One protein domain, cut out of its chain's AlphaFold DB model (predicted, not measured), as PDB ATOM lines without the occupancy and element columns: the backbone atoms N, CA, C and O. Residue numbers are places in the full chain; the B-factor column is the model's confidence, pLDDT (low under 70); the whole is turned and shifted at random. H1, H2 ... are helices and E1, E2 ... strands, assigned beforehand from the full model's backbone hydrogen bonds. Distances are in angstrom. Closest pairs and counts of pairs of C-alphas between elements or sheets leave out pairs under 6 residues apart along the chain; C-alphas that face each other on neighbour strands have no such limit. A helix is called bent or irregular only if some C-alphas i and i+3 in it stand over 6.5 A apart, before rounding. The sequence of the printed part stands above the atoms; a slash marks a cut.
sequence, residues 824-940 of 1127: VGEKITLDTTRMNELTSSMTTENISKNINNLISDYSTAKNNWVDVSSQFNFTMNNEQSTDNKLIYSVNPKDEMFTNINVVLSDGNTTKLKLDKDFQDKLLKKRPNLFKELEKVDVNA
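Overview. This is residues 824 to 940 of the 1127 residues of an uncharacterized protein of Mycoplasma iowae DK-CPA (UniProt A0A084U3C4). A small three-stranded sheet, E1, E2 and E5, has the irregular helix H2 over one face and H1 beside the strands; E2 runs on into a bent two-stranded hairpin, E3 and E4, which lengthens the domain at one end, with H4 following at the hairpin's base. The 117 printed residues hold four named helices and five named strands, in the order H1 H2 H3 E1 E2 E3 E4 H4 E5; both sheets, E1 - E2 - E5 and E3 - E4, are antiparallel. The class is mixed, helices and strands. The outline is a rod of 54 by 25 by 20 A, only just compact and close to loose, with a radius of gyration of the C-alphas of 15.8 A.

Arrangement. Begin at the inner strand E2, residues 885 to 892. On one side it pairs with E1, residues 872 to 876, as a hairpin, where N 875 and O 889 are 2.9 A apart. On its other side is E5, residues 935 to 939, with N 888 and O 936 at 2.8 A. H2, residues 844 to 858, makes two layers with this sheet, a helix on one face: its height is 8.2 A, and it lies over E2, slantwise at 50 degrees on the local plane. It is irregular, with C-alphas 849 and 852 8.1 A apart. H1, residues 832 to 839, is on the sheet at the sheet's level, height 2.4 A. H1 and H2 form a helical hairpin and touch at a steep tilt of 39 degrees, opposite ways; their closest C-alphas, Met 835 and Tyr 858, are 6.4 A apart. H3, residues 868 to 871, touches residues 852 to 856 of H2; the closest C-alphas, Asn 852 and Ser 869, are 4.7 A apart. E3, residues 895 to 903, bends by 88 degrees at residue 899 and forms a hairpin with E4, residues 909 to 915, where N 902 and O 910 are 2.8 A apart. E4 and H4, residues 916 to 923, are near each other. Every O i to N i+4 pair is within hydrogen-bond range in H1 and H4, and 9 of 11 are in H2; H3 is too short for such a pair.

Along the chain. Find C-alpha 832 at (39.287, 30.302, 31.902), where H1 begins its 10.1 A. H2 spans 18.0 A and H3 5.5 A; E1 spans 13.2 A, E2 23.0 A, E3 19.1 A, E4 18.2 A and H4 10.3 A. E5 runs 13.6 A to C-alpha 939 at (39.551, 34.423, 23.159).

Size, cuts and confidence. Look for the farthest C-alphas at Asp 883 and Asp 906, 54.9 A apart. The printed part has no cut. The link from H4 to E5 is long, with 11 residues. Mean pLDDT of the printed part is 81.1, and 18 residues are under 70, among them 836 to 846.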
ATOM      1  N   VAL A 824      43.135  12.291  43.910       86.88
ATOM      2  CA  VAL A 824      43.005  13.082  42.666       86.88
ATOM      3  C   VAL A 824      41.939  14.178  42.748       86.88
ATOM      4  O   VAL A 824      42.003  15.158  42.007       86.88
ATOM      5  N   GLY A 825      40.984  14.041  43.674       84.38
ATOM      6  CA  GLY A 825      39.865  14.964  43.856       84.38
ATOM      7  C   GLY A 825      38.668  14.674  42.949       84.38
ATOM      8  O   GLY A 825      38.527  13.590  42.389       84.38
ATOM      9  N   GLU A 826      37.760  15.646  42.857       82.25
ATOM     10  CA  GLU A 826      36.522  15.521  42.076       82.25
ATOM     11  C   GLU A 826      36.732  15.821  40.584       82.25
ATOM     12  O   GLU A 826      36.157  15.143  39.732       82.25
ATOM     13  N   LYS A 827      37.557  16.833  40.287       85.75
ATOM     14  CA  LYS A 827      37.836  17.370  38.950       85.75
ATOM     15  C   LYS A 827      39.153  18.148  38.928       85.75
ATOM     16  O   LYS A 827      39.588  18.651  39.967       85.75
ATOM     17  N   ILE A 828      39.758  18.270  37.750       86.81
ATOM     18  CA  ILE A 828      40.774  19.291  37.455       86.81
ATOM     19  C   ILE A 828      40.025  20.562  37.045       86.81
ATOM     20  O   ILE A 828      39.180  20.491  36.158       86.81
ATOM     21  N   THR A 829      40.306  21.700  37.683       84.31
ATOM     22  CA  THR A 829      39.652  22.984  37.370       84.31
ATOM     23  C   THR A 829      40.530  23.852  36.480       84.31
ATOM     24  O   THR A 829      41.750  23.807  36.612       84.31
ATOM     25  N   LEU A 830      39.930  24.705  35.649       85.00
ATOM     26  CA  LEU A 830      40.638  25.599  34.726       85.00
ATOM     27  C   LEU A 830      40.196  27.057  34.924       85.00
ATOM     28  O   LEU A 830      39.009  27.361  34.813       85.00
ATOM     29  N   ASP A 831      41.138  27.969  35.189       80.31
ATOM     30  CA  ASP A 831      40.866  29.414  35.267       80.31
ATOM     31  C   ASP A 831      40.755  30.015  33.857       80.31
ATOM     32  O   ASP A 831      41.666  30.658  33.325       80.31
ATOM     33  N   THR A 832      39.606  29.772  33.230       74.62
ATOM     34  CA  THR A 832      39.287  30.302  31.902       74.62
ATOM     35  C   THR A 832      39.240  31.827  31.884       74.62
ATOM     36  O   THR A 832      39.515  32.407  30.839       74.62
ATOM     37  N   THR A 833      38.951  32.503  33.000       70.81
ATOM     38  CA  THR A 833      38.905  33.972  33.056       70.81
ATOM     39  C   THR A 833      40.295  34.561  32.845       70.81
ATOM     40  O   THR A 833      40.496  35.318  31.897       70.81
ATOM     41  N   ARG A 834      41.281  34.168  33.663       65.69
ATOM     42  CA  ARG A 834      42.658  34.673  33.528       65.69
ATOM     43  C   ARG A 834      43.337  34.218  32.246       65.69
ATOM     44  O   ARG A 834      44.092  34.988  31.653       65.69
ATOM     45  N   MET A 835      43.064  32.989  31.808       75.69
ATOM     46  CA  MET A 835      43.563  32.509  30.523       75.69
ATOM     47  C   MET A 835      43.040  33.389  29.383       75.69
ATOM     48  O   MET A 835      43.837  33.849  28.571       75.69
ATOM     49  N   ASN A 836      41.739  33.706  29.376       69.69
ATOM     50  CA  ASN A 836      41.140  34.607  28.393       69.69
ATOM     51  C   ASN A 836      41.709  36.029  28.456       69.69
ATOM     52  O   ASN A 836      41.922  36.628  27.404       69.69
ATOM     53  N   GLU A 837      41.980  36.581  29.642       63.78
ATOM     54  CA  GLU A 837      42.622  37.899  29.776       63.78
ATOM     55  C   GLU A 837      44.001  37.935  29.103       63.78
ATOM     56  O   GLU A 837      44.315  38.889  28.388       63.78
ATOM     57  N   LEU A 838      44.805  36.877  29.268       67.62
ATOM     58  CA  LEU A 838      46.111  36.764  28.624       67.62
ATOM     59  C   LEU A 838      45.985  36.541  27.107       67.62
ATOM     60  O   LEU A 838      46.595  37.275  26.324       67.62
ATOM     61  N   THR A 839      45.190  35.559  26.671       69.69
ATOM     62  CA  THR A 839      45.081  35.191  25.248       69.69
ATOM     63  C   THR A 839      44.384  36.261  24.408       69.69
ATOM     64  O   THR A 839      44.739  36.426  23.243       69.69
ATOM     65  N   SER A 840      43.512  37.091  24.995       62.22
ATOM     66  CA  SER A 840      42.905  38.254  24.316       62.22
ATOM     67  C   SER A 840      43.925  39.314  23.869       62.22
ATOM     68  O   SER A 840      43.574  40.210  23.106       62.22
ATOM     69  N   SER A 841      45.186  39.228  24.313       56.47
ATOM     70  CA  SER A 841      46.296  40.060  23.819       56.47
ATOM     71  C   SER A 841      47.138  39.389  22.719       56.47
ATOM     72  O   SER A 841      47.898  40.068  22.024       56.47
ATOM     73  N   MET A 842      46.978  38.077  22.511       60.59
ATOM     74  CA  MET A 842      47.805  37.234  21.641       60.59
ATOM     75  C   MET A 842      47.131  36.911  20.302       60.59
ATOM     76  O   MET A 842      45.920  36.732  20.221       60.59
ATOM     77  N   THR A 843      47.933  36.763  19.247       65.56
ATOM     78  CA  THR A 843      47.467  36.251  17.948       65.56
ATOM     79  C   THR A 843      47.091  34.768  18.029       65.56
ATOM     80  O   THR A 843      47.685  34.007  18.796       65.56
ATOM     81  N   THR A 844      46.165  34.329  17.175       69.94
ATOM     82  CA  THR A 844      45.708  32.928  17.075       69.94
ATOM     83  C   THR A 844      46.851  31.921  16.879       69.94
ATOM     84  O   THR A 844      46.851  30.851  17.491       69.94
ATOM     85  N   GLU A 845      47.870  32.277  16.090       68.75
ATOM     86  CA  GLU A 845      49.071  31.457  15.879       68.75
ATOM     87  C   GLU A 845      49.903  31.300  17.167       68.75
ATOM     88  O   GLU A 845      50.362  30.202  17.485       68.75
ATOM     89  N   ASN A 846      50.070  32.377  17.944       68.56
ATOM     90  CA  ASN A 846      50.814  32.339  19.205       68.56
ATOM     91  C   ASN A 846      50.054  31.584  20.302       68.56
ATOM     92  O   ASN A 846      50.690  30.883  21.087       68.56
ATOM     93  N   ILE A 847      48.719  31.672  20.332       76.69
ATOM     94  CA  ILE A 847      47.885  30.848  21.219       76.69
ATOM     95  C   ILE A 847      48.057  29.372  20.846       76.69
ATOM     96  O   ILE A 847      48.428  28.565  21.694       76.69
ATOM     97  N   SER A 848      47.909  29.030  19.563       77.94
ATOM     98  CA  SER A 848      48.030  27.649  19.072       77.94
ATOM     99  C   SER A 848      49.400  27.021  19.353       77.94
ATOM    100  O   SER A 848      49.471  25.841  19.685       77.94
ATOM    101  N   LYS A 849      50.489  27.799  19.282       77.81
ATOM    102  CA  LYS A 849      51.844  27.330  19.629       77.81
ATOM    103  C   LYS A 849      52.069  27.106  21.128       77.81
ATOM    104  O   LYS A 849      52.974  26.358  21.479       77.81
ATOM    105  N   ASN A 850      51.288  27.748  22.000       78.81
ATOM    106  CA  ASN A 850      51.498  27.735  23.453       78.81
ATOM    107  C   ASN A 850      50.345  27.095  24.247       78.81
ATOM    108  O   ASN A 850      50.409  27.070  25.475       78.81
ATOM    109  N   ILE A 851      49.307  26.569  23.585       83.00
ATOM    110  CA  ILE A 851      48.053  26.151  24.231       83.00
ATOM    111  C   ILE A 851      48.247  25.111  25.346       83.00
ATOM    112  O   ILE A 851      47.624  25.233  26.398       83.00
ATOM    113  N   ASN A 852      49.170  24.157  25.183       80.25
ATOM    114  CA  ASN A 852      49.481  23.154  26.211       80.25
ATOM    115  C   ASN A 852      50.034  23.794  27.496       80.25
ATOM    116  O   ASN A 852      49.677  23.378  28.597       80.25
ATOM    117  N   ASN A 853      50.894  24.809  27.354       81.19
ATOM    118  CA  ASN A 853      51.468  25.538  28.484       81.19
ATOM    119  C   ASN A 853      50.403  26.429  29.125       81.19
ATOM    120  O   ASN A 853      50.218  26.363  30.330       81.19
ATOM    121  N   LEU A 854      49.637  27.171  28.313       80.00
ATOM    122  CA  LEU A 854      48.537  28.020  28.783       80.00
ATOM    123  C   LEU A 854      47.525  27.215  29.608       80.00
ATOM    124  O   LEU A 854      47.265  27.554  30.760       80.00
ATOM    125  N   ILE A 855      46.997  26.111  29.071       82.31
ATOM    126  CA  ILE A 855      46.029  25.289  29.808       82.31
ATOM    127  C   ILE A 855      46.664  24.720  31.080       82.31
ATOM    128  O   ILE A 855      45.990  24.672  32.103       82.31
ATOM    129  N   SER A 856      47.945  24.345  31.068       79.75
ATOM    130  CA  SER A 856      48.625  23.846  32.267       79.75
ATOM    131  C   SER A 856      48.858  24.919  33.335       79.75
ATOM    132  O   SER A 856      48.636  24.640  34.509       79.75
ATOM    133  N   ASP A 857      49.253  26.134  32.949       79.69
ATOM    134  CA  ASP A 857      49.501  27.261  33.860       79.69
ATOM    135  C   ASP A 857      48.211  27.752  34.541       79.69
ATOM    136  O   ASP A 857      48.248  28.244  35.671       79.69
ATOM    137  N   TYR A 858      47.061  27.589  33.875       80.00
ATOM    138  CA  TYR A 858      45.735  27.931  34.406       80.00
ATOM    139  C   TYR A 858      44.942  26.727  34.947       80.00
ATOM    140  O   TYR A 858      43.854  26.914  35.500       80.00
ATOM    141  N   SER A 859      45.466  25.500  34.838       80.75
ATOM    142  CA  SER A 859      44.853  24.298  35.420       80.75
ATOM    143  C   SER A 859      45.264  24.107  36.875       80.75
ATOM    144  O   SER A 859      46.433  24.182  37.234       80.75
ATOM    145  N   THR A 860      44.301  23.768  37.727       78.38
ATOM    146  CA  THR A 860      44.537  23.394  39.125       78.38
ATOM    147  C   THR A 860      43.977  21.999  39.391       78.38
ATOM    148  O   THR A 860      42.772  21.766  39.318       78.38
ATOM    149  N   ALA A 861      44.861  21.064  39.736       77.81
ATOM    150  CA  ALA A 861      44.506  19.728  40.209       77.81
ATOM    151  C   ALA A 861      44.764  19.610  41.719       77.81
ATOM    152  O   ALA A 861      45.791  20.078  42.223       77.81
ATOM    153  N   LYS A 862      43.870  18.931  42.452       71.38
ATOM    154  CA  LYS A 862      44.079  18.611  43.875       71.38
ATOM    155  C   LYS A 862      45.412  17.868  44.043       71.38
ATOM    156  O   LYS A 862      45.694  16.951  43.285       71.38
ATOM    157  N   ASN A 863      46.252  18.248  45.005       70.31
ATOM    158  CA  ASN A 863      47.562  17.614  45.246       70.31
ATOM    159  C   ASN A 863      48.550  17.607  44.045       70.31
ATOM    160  O   ASN A 863      49.539  16.877  44.094       70.31
ATOM    161  N   ASN A 864      48.311  18.389  42.978       78.19
ATOM    162  CA  ASN A 864      49.160  18.481  41.775       78.19
ATOM    163  C   ASN A 864      49.574  17.117  41.166       78.19
ATOM    164  O   ASN A 864      50.719  16.894  40.757       78.19
ATOM    165  N   TRP A 865      48.637  16.162  41.151       85.06
ATOM    166  CA  TRP A 865      48.914  14.760  40.824       85.06
ATOM    167  C   TRP A 865      49.260  14.497  39.349       85.06
ATOM    168  O   TRP A 865      49.771  13.422  39.038       85.06
ATOM    169  N   VAL A 866      49.022  15.449  38.446       87.38
ATOM    170  CA  VAL A 866      49.236  15.326  36.998       87.38
ATOM    171  C   VAL A 866      49.776  16.634  36.427       87.38
ATOM    172  O   VAL A 866      49.363  17.710  36.846       87.38
ATOM    173  N   ASP A 867      50.688  16.535  35.463       84.62
ATOM    174  CA  ASP A 867      51.105  17.655  34.617       84.62
ATOM    175  C   ASP A 867      50.187  17.722  33.386       84.62
ATOM    176  O   ASP A 867      50.214  16.847  32.517       84.62
ATOM    177  N   VAL A 868      49.334  18.745  33.329       82.69
ATOM    178  CA  VAL A 868      48.307  18.860  32.286       82.69
ATOM    179  C   VAL A 868      48.929  19.139  30.910       82.69
ATOM    180  O   VAL A 868      48.427  18.625  29.911       82.69
ATOM    181  N   SER A 869      50.064  19.850  30.843       79.50
ATOM    182  CA  SER A 869      50.740  20.182  29.575       79.50
ATOM    183  C   SER A 869      51.210  18.950  28.796       79.50
ATOM    184  O   SER A 869      51.183  18.937  27.562       79.50
ATOM    185  N   SER A 870      51.651  17.911  29.515       84.31
ATOM    186  CA  SER A 870      52.345  16.759  28.937       84.31
ATOM    187  C   SER A 870      51.511  15.480  28.906       84.31
ATOM    188  O   SER A 870      51.814  14.601  28.097       84.31
ATOM    189  N   GLN A 871      50.459  15.362  29.726       89.75
ATOM    190  CA  GLN A 871      49.648  14.137  29.843       89.75
ATOM    191  C   GLN A 871      48.321  14.163  29.063       89.75
ATOM    192  O   GLN A 871      47.623  13.150  29.007       89.75
ATOM    193  N   PHE A 872      47.994  15.283  28.416       88.88
ATOM    194  CA  PHE A 872      46.799  15.443  27.584       88.88
ATOM    195  C   PHE A 872      47.168  15.766  26.128       88.88
ATOM    196  O   PHE A 872      48.262  16.248  25.826       88.88
ATOM    197  N   ASN A 873      46.247  15.457  25.218       87.12
ATOM    198  CA  ASN A 873      46.287  15.801  23.803       87.12
ATOM    199  C   ASN A 873      45.278  16.926  23.543       87.12
ATOM    200  O   ASN A 873      44.107  16.792  23.904       87.12
ATOM    201  N   PHE A 874      45.730  17.998  22.894       85.44
ATOM    202  CA  PHE A 874      44.948  19.199  22.611       85.44
ATOM    203  C   PHE A 874      44.752  19.338  21.099       85.44
ATOM    204  O   PHE A 874      45.727  19.463  20.359       85.44
ATOM    205  N   THR A 875      43.500  19.332  20.641       86.44
ATOM    206  CA  THR A 875      43.155  19.427  19.215       86.44
ATOM    207  C   THR A 875      42.230  20.615  18.995       86.44
ATOM    208  O   THR A 875      41.152  20.673  19.582       86.44
ATOM    209  N   MET A 876      42.625  21.564  18.145       83.00
ATOM    210  CA  MET A 876      41.769  22.703  17.799       83.00
ATOM    211  C   MET A 876      40.588  22.237  16.939       83.00
ATOM    212  O   MET A 876      40.770  21.552  15.932       83.00
ATOM    213  N   ASN A 877      39.375  22.616  17.329       86.69
ATOM    214  CA  ASN A 877      38.168  22.381  16.556       86.69
ATOM    215  C   ASN A 877      37.980  23.538  15.566       86.69
ATOM    216  O   ASN A 877      37.380  24.564  15.892       86.69
ATOM    217  N   ASN A 878      38.510  23.364  14.355       76.69
ATOM    218  CA  ASN A 878      38.479  24.379  13.301       76.69
ATOM    219  C   ASN A 878      37.057  24.755  12.844       76.69
ATOM    220  O   ASN A 878      36.865  25.859  12.357       76.69
ATOM    221  N   GLU A 879      36.067  23.868  13.000       79.31
ATOM    222  CA  GLU A 879      34.677  24.124  12.586       79.31
ATOM    223  C   GLU A 879      33.904  24.972  13.606       79.31
ATOM    224  O   GLU A 879      32.978  25.692  13.240       79.31
ATOM    225  N   GLN A 880      34.271  24.888  14.891       78.25
ATOM    226  CA  GLN A 880      33.649  25.666  15.971       78.25
ATOM    227  C   GLN A 880      34.453  26.915  16.369       78.25
ATOM    228  O   GLN A 880      33.962  27.720  17.159       78.25
ATOM    229  N   SER A 881      35.680  27.064  15.863       76.69
ATOM    230  CA  SER A 881      36.542  28.216  16.139       76.69
ATOM    231  C   SER A 881      36.250  29.376  15.184       76.69
ATOM    232  O   SER A 881      36.031  29.177  13.993       76.69
ATOM    233  N   THR A 882      36.302  30.598  15.704       68.62
ATOM    234  CA  THR A 882      36.202  31.860  14.958       68.62
ATOM    235  C   THR A 882      37.478  32.684  15.143       68.62
ATOM    236  O   THR A 882      38.253  32.439  16.068       68.62
ATOM    237  N   ASP A 883      37.687  33.711  14.314       59.75
ATOM    238  CA  ASP A 883      38.894  34.563  14.353       59.75
ATOM    239  C   ASP A 883      39.174  35.203  15.728       59.75
ATOM    240  O   ASP A 883      40.315  35.523  16.055       59.75
ATOM    241  N   ASN A 884      38.130  35.379  16.545       61.47
ATOM    242  CA  ASN A 884      38.185  35.948  17.890       61.47
ATOM    243  C   ASN A 884      38.031  34.919  19.026       61.47
ATOM    244  O   ASN A 884      38.181  35.294  20.190       61.47
ATOM    245  N   LYS A 885      37.733  33.647  18.722       79.19
ATOM    246  CA  LYS A 885      37.493  32.596  19.719       79.19
ATOM    247  C   LYS A 885      37.925  31.224  19.199       79.19
ATOM    248  O   LYS A 885      37.254  30.622  18.366       79.19
ATOM    249  N   LEU A 886      39.010  30.693  19.750       82.00
ATOM    250  CA  LEU A 886      39.498  29.349  19.457       82.00
ATOM    251  C   LEU A 886      38.893  28.341  20.437       82.00
ATOM    252  O   LEU A 886      38.762  28.614  21.631       82.00
ATOM    253  N   ILE A 887      38.538  27.167  19.928       86.62
ATOM    254  CA  ILE A 887      37.944  26.081  20.706       86.62
ATOM    255  C   ILE A 887      38.827  24.845  20.574       86.62
ATOM    256  O   ILE A 887      39.075  24.369  19.468       86.62
ATOM    257  N   TYR A 888      39.273  24.300  21.702       87.12
ATOM    258  CA  TYR A 888      40.102  23.100  21.772       87.12
ATOM    259  C   TYR A 888      39.333  21.954  22.426       87.12
ATOM    260  O   TYR A 888      38.711  22.121  23.474       87.12
ATOM    261  N   SER A 889      39.403  20.774  21.817       87.00
ATOM    262  CA  SER A 889      39.016  19.510  22.441       87.00
ATOM    263  C   SER A 889      40.231  18.896  23.127       87.00
ATOM    264  O   SER A 889      41.316  18.853  22.537       87.00
ATOM    265  N   VAL A 890      40.052  18.404  24.352       85.62
ATOM    266  CA  VAL A 890      41.143  17.857  25.169       85.62
ATOM    267  C   VAL A 890      40.826  16.429  25.578       85.62
ATOM    268  O   VAL A 890      39.760  16.155  26.122       85.62
ATOM    269  N   ASN A 891      41.770  15.520  25.345       85.56
ATOM    270  CA  ASN A 891      41.658  14.122  25.753       85.56
ATOM    271  C   ASN A 891      42.899  13.701  26.555       85.56
ATOM    272  O   ASN A 891      44.007  14.100  26.186       85.56
ATOM    273  N   PRO A 892      42.767  12.893  27.623       87.88
ATOM    274  CA  PRO A 892      43.921  12.261  28.256       87.88
ATOM    275  C   PRO A 892      44.639  11.339  27.258       87.88
ATOM    276  O   PRO A 892      44.022  10.791  26.344       87.88
ATOM    277  N   LYS A 893      45.954  11.170  27.421       89.75
ATOM    278  CA  LYS A 893      46.732  10.187  26.649       89.75
ATOM    279  C   LYS A 893      46.410   8.761  27.108       89.75
ATOM    280  O   LYS A 893      46.120   8.549  28.283       89.75
ATOM    281  N   ASP A 894      46.536   7.781  26.211       86.12
ATOM    282  CA  ASP A 894      46.288   6.356  26.514       86.12
ATOM    283  C   ASP A 894      47.138   5.830  27.685       86.12
ATOM    284  O   ASP A 894      46.724   4.937  28.426       86.12
ATOM    285  N   GLU A 895      48.315   6.431  27.881       88.06
ATOM    286  CA  GLU A 895      49.161   6.249  29.052       88.06
ATOM    287  C   GLU A 895      49.506   7.616  29.653       88.06
ATOM    288  O   GLU A 895      50.110   8.459  28.986       88.06
ATOM    289  N   MET A 896      49.146   7.831  30.921       88.81
ATOM    290  CA  MET A 896      49.487   9.045  31.669       88.81
ATOM    291  C   MET A 896      50.484   8.731  32.786       88.81
ATOM    292  O   MET A 896      50.233   7.878  33.639       88.81
ATOM    293  N   PHE A 897      51.591   9.467  32.838       86.62
ATOM    294  CA  PHE A 897      52.531   9.457  33.955       86.62
ATOM    295  C   PHE A 897      52.152  10.537  34.966       86.62
ATOM    296  O   PHE A 897      52.213  11.734  34.685       86.62
ATOM    297  N   THR A 898      51.778  10.116  36.168       89.19
ATOM    298  CA  THR A 898      51.418  11.035  37.254       89.19
ATOM    299  C   THR A 898      52.660  11.631  37.936       89.19
ATOM    300  O   THR A 898      53.809  11.266  37.666       89.19
ATOM    301  N   ASN A 899      52.439  12.559  38.863       86.56
ATOM    302  CA  ASN A 899      53.428  13.016  39.844       86.56
ATOM    303  C   ASN A 899      53.357  12.221  41.163       86.56
ATOM    304  O   ASN A 899      54.001  12.590  42.141       86.56
ATOM    305  N   ILE A 900      52.571  11.139  41.203       88.81
ATOM    306  CA  ILE A 900      52.446  10.263  42.365       88.81
ATOM    307  C   ILE A 900      53.596   9.260  42.326       88.81
ATOM    308  O   ILE A 900      53.693   8.453  41.404       88.81
ATOM    309  N   ASN A 901      54.447   9.292  43.344       89.44
ATOM    310  CA  ASN A 901      55.507   8.311  43.530       89.44
ATOM    311  C   ASN A 901      54.969   7.080  44.274       89.44
ATOM    312  O   ASN A 901      54.339   7.222  45.324       89.44
ATOM    313  N   VAL A 902      55.234   5.889  43.739       90.06
ATOM    314  CA  VAL A 902      54.862   4.587  44.308       90.06
ATOM    315  C   VAL A 902      56.081   3.676  44.436       90.06
ATOM    316  O   VAL A 902      56.998   3.725  43.614       90.06
ATOM    317  N   VAL A 903      56.078   2.857  45.481       86.19
ATOM    318  CA  VAL A 903      57.128   1.914  45.863       86.19
ATOM    319  C   VAL A 903      56.818   0.540  45.267       86.19
ATOM    320  O   VAL A 903      55.707   0.028  45.416       86.19
ATOM    321  N   LEU A 904      57.804  -0.035  44.582       81.56
ATOM    322  CA  LEU A 904      57.746  -1.363  43.972       81.56
ATOM    323  C   LEU A 904      58.193  -2.457  44.959       81.56
ATOM    324  O   LEU A 904      58.605  -2.185  46.089       81.56
ATOM    325  N   SER A 905      58.112  -3.719  44.536       76.75
ATOM    326  CA  SER A 905      58.434  -4.898  45.356       76.75
ATOM    327  C   SER A 905      59.898  -4.976  45.807       76.75
ATOM    328  O   SER A 905      60.179  -5.583  46.839       76.75
ATOM    329  N   ASP A 906      60.811  -4.341  45.070       67.50
ATOM    330  CA  ASP A 906      62.242  -4.196  45.377       67.50
ATOM    331  C   ASP A 906      62.557  -2.989  46.289       67.50
ATOM    332  O   ASP A 906      63.707  -2.776  46.671       67.50
ATOM    333  N   GLY A 907      61.543  -2.194  46.649       68.00
ATOM    334  CA  GLY A 907      61.680  -0.958  47.417       68.00
ATOM    335  C   GLY A 907      62.045   0.278  46.587       68.00
ATOM    336  O   GLY A 907      62.090   1.377  47.146       68.00
ATOM    337  N   ASN A 908      62.265   0.151  45.273       78.38
ATOM    338  CA  ASN A 908      62.512   1.298  44.405       78.38
ATOM    339  C   ASN A 908      61.240   2.126  44.208       78.38
ATOM    340  O   ASN A 908      60.117   1.624  44.234       78.38
ATOM    341  N   THR A 909      61.422   3.429  43.999       83.56
ATOM    342  CA  THR A 909      60.322   4.377  43.793       83.56
ATOM    343  C   THR A 909      60.218   4.765  42.322       83.56
ATOM    344  O   THR A 909      61.214   5.120  41.696       83.56
ATOM    345  N   THR A 910      59.004   4.754  41.778       89.00
ATOM    346  CA  THR A 910      58.706   5.164  40.400       89.00
ATOM    347  C   THR A 910      57.412   5.980  40.343       89.00
ATOM    348  O   THR A 910      56.640   6.001  41.302       89.00
ATOM    349  N   LYS A 911      57.146   6.654  39.223       90.38
ATOM    350  CA  LYS A 911      55.874   7.353  39.001       90.38
ATOM    351  C   LYS A 911      54.752   6.348  38.736       90.38
ATOM    352  O   LYS A 911      54.937   5.383  37.995       90.38
ATOM    353  N   LEU A 912      53.575   6.588  39.308       91.81
ATOM    354  CA  LEU A 912      52.361   5.834  39.010       91.81
ATOM    355  C   LEU A 912      51.914   6.142  37.575       91.81
ATOM    356  O   LEU A 912      51.682   7.304  37.219       91.81
ATOM    357  N   LYS A 913      51.792   5.091  36.769       91.88
ATOM    358  CA  LYS A 913      51.314   5.095  35.392       91.88
ATOM    359  C   LYS A 913      49.831   4.729  35.373       91.88
ATOM    360  O   LYS A 913      49.436   3.690  35.894       91.88
ATOM    361  N   LEU A 914      49.013   5.573  34.752       91.00
ATOM    362  CA  LEU A 914      47.603   5.300  34.492       91.00
ATOM    363  C   LEU A 914      47.453   4.912  33.019       91.00
ATOM    364  O   LEU A 914      47.385   5.779  32.145       91.00
ATOM    365  N   ASP A 915      47.436   3.608  32.750       90.62
ATOM    366  CA  ASP A 915      47.008   3.075  31.453       90.62
ATOM    367  C   ASP A 915      45.486   3.183  31.279       90.62
ATOM    368  O   ASP A 915      44.760   3.530  32.215       90.62
ATOM    369  N   LYS A 916      44.989   2.889  30.075       88.75
ATOM    370  CA  LYS A 916      43.576   3.078  29.736       88.75
ATOM    371  C   LYS A 916      42.601   2.300  30.638       88.75
ATOM    372  O   LYS A 916      41.586   2.860  31.045       88.75
ATOM    373  N   ASP A 917      42.927   1.065  31.029       87.75
ATOM    374  CA  ASP A 917      42.127   0.279  31.988       87.75
ATOM    375  C   ASP A 917      42.094   0.940  33.377       87.75
ATOM    376  O   ASP A 917      41.035   1.044  34.002       87.75
ATOM    377  N   PHE A 918      43.233   1.450  33.850       90.38
ATOM    378  CA  PHE A 918      43.314   2.175  35.117       90.38
ATOM    379  C   PHE A 918      42.518   3.490  35.058       90.38
ATOM    380  O   PHE A 918      41.739   3.784  35.968       90.38
ATOM    381  N   GLN A 919      42.649   4.254  33.970       88.88
ATOM    382  CA  GLN A 919      41.876   5.477  33.740       88.88
ATOM    383  C   GLN A 919      40.369   5.194  33.735       88.88
ATOM    384  O   GLN A 919      39.621   5.887  34.419       88.88
ATOM    385  N   ASP A 920      39.914   4.144  33.048       88.06
ATOM    386  CA  ASP A 920      38.493   3.785  32.984       88.06
ATOM    387  C   ASP A 920      37.955   3.302  34.343       88.06
ATOM    388  O   ASP A 920      36.826   3.627  34.723       88.06
ATOM    389  N   LYS A 921      38.763   2.575  35.128       88.31
ATOM    390  CA  LYS A 921      38.432   2.213  36.518       88.31
ATOM    391  C   LYS A 921      38.346   3.445  37.431       88.31
ATOM    392  O   LYS A 921      37.439   3.512  38.261       88.31
ATOM    393  N   LEU A 922      39.226   4.434  37.256       89.06
ATOM    394  CA  LEU A 922      39.187   5.702  37.993       89.06
ATOM    395  C   LEU A 922      37.975   6.560  37.589       89.06
ATOM    396  O   LEU A 922      37.273   7.073  38.459       89.06
ATOM    397  N   LEU A 923      37.664   6.659  36.295       88.38
ATOM    398  CA  LEU A 923      36.520   7.419  35.778       88.38
ATOM    399  C   LEU A 923      35.170   6.817  36.195       88.38
ATOM    400  O   LEU A 923      34.244   7.564  36.495       88.38
ATOM    401  N   LYS A 924      35.064   5.489  36.347       89.19
ATOM    402  CA  LYS A 924      33.887   4.845  36.973       89.19
ATOM    403  C   LYS A 924      33.630   5.316  38.415       89.19
ATOM    404  O   LYS A 924      32.493   5.249  38.873       89.19
ATOM    405  N   LYS A 925      34.662   5.786  39.129       88.06
ATOM    406  CA  LYS A 925      34.581   6.334  40.500       88.06
ATOM    407  C   LYS A 925      34.501   7.864  40.548       88.06
ATOM    408  O   LYS A 925      33.900   8.427  41.465       88.06
ATOM    409  N   ARG A 926      35.106   8.545  39.571       88.06
ATOM    410  CA  ARG A 926      35.118  10.008  39.411       88.06
ATOM    411  C   ARG A 926      34.752  10.396  37.969       88.06
ATOM    412  O   ARG A 926      35.633  10.801  37.213       88.06
ATOM    413  N   PRO A 927      33.464  10.329  37.575       87.38
ATOM    414  CA  PRO A 927      33.054  10.575  36.187       87.38
ATOM    415  C   PRO A 927      33.349  11.991  35.675       87.38
ATOM    416  O   PRO A 927      33.481  12.190  34.476       87.38
ATOM    417  N   ASN A 928      33.463  12.975  36.573       86.31
ATOM    418  CA  ASN A 928      33.725  14.372  36.218       86.31
ATOM    419  C   ASN A 928      35.225  14.745  36.217       86.31
ATOM    420  O   ASN A 928      35.538  15.916  36.009       86.31
ATOM    421  N   LEU A 929      36.152  13.797  36.440       87.75
ATOM    422  CA  LEU A 929      37.563  14.097  36.743       87.75
ATOM    423  C   LEU A 929      38.252  14.991  35.695       87.75
ATOM    424  O   LEU A 929      38.990  15.908  36.056       87.75
ATOM    425  N   PHE A 930      37.985  14.739  34.411       86.56
ATOM    426  CA  PHE A 930      38.553  15.481  33.277       86.56
ATOM    427  C   PHE A 930      37.548  16.423  32.594       86.56
ATOM    428  O   PHE A 930      37.890  17.084  31.618       86.56
ATOM    429  N   LYS A 931      36.317  16.513  33.107       82.19
ATOM    430  CA  LYS A 931      35.176  17.097  32.389       82.19
ATOM    431  C   LYS A 931      35.299  18.595  32.102       82.19
ATOM    432  O   LYS A 931      34.805  19.062  31.085       82.19
ATOM    433  N   GLU A 932      35.969  19.352  32.972       78.00
ATOM    434  CA  GLU A 932      36.235  20.783  32.730       78.00
ATOM    435  C   GLU A 932      37.391  21.028  31.748       78.00
ATOM    436  O   GLU A 932      37.566  22.154  31.294       78.00
ATOM    437  N   LEU A 933      38.157  19.987  31.395       82.31
ATOM    438  CA  LEU A 933      39.174  20.058  30.348       82.31
ATOM    439  C   LEU A 933      38.636  19.617  28.980       82.31
ATOM    440  O   LEU A 933      39.111  20.148  27.989       82.31
ATOM    441  N   GLU A 934      37.652  18.707  28.903       82.50
ATOM    442  CA  GLU A 934      37.130  18.110  27.646       82.50
ATOM    443  C   GLU A 934      36.935  19.114  26.492       82.50
ATOM    444  O   GLU A 934      37.233  18.804  25.333       82.50
ATOM    445  N   LYS A 935      36.464  20.326  26.811       85.06
ATOM    446  CA  LYS A 935      36.370  21.457  25.886       85.06
ATOM    447  C   LYS A 935      36.878  22.739  26.547       85.06
ATOM    448  O   LYS A 935      36.349  23.160  27.572       85.06
ATOM    449  N   VAL A 936      37.848  23.388  25.905       85.12
ATOM    450  CA  VAL A 936      38.442  24.656  26.340       85.12
ATOM    451  C   VAL A 936      38.212  25.737  25.287       85.12
ATOM    452  O   VAL A 936      38.659  25.614  24.148       85.12
ATOM    453  N   ASP A 937      37.553  26.816  25.696       85.06
ATOM    454  CA  ASP A 937      37.253  27.985  24.869       85.06
ATOM    455  C   ASP A 937      38.192  29.150  25.254       85.06
ATOM    456  O   ASP A 937      38.199  29.569  26.417       85.06
ATOM    457  N   VAL A 938      38.955  29.695  24.295       82.19
ATOM    458  CA  VAL A 938      39.861  30.846  24.500       82.19
ATOM    459  C   VAL A 938      39.646  31.970  23.484       82.19
ATOM    460  O   VAL A 938      39.538  31.741  22.283       82.19
ATOM    461  N   ASN A 939      39.631  33.209  23.962       77.06
ATOM    462  CA  ASN A 939      39.551  34.423  23.159       77.06
ATOM    463  C   ASN A 939      40.918  34.751  22.542       77.06
ATOM    464  O   ASN A 939      41.951  34.542  23.181       77.06
ATOM    465  N   ALA A 940      40.921  35.311  21.334       65.12
ATOM    466  CA  ALA A 940      42.128  35.718  20.614       65.12
ATOM    467  C   ALA A 940      42.096  37.205  20.232       65.12
ATOM    468  O   ALA A 940      41.031  37.778  19.996       65.12
TER     469      ALA A 940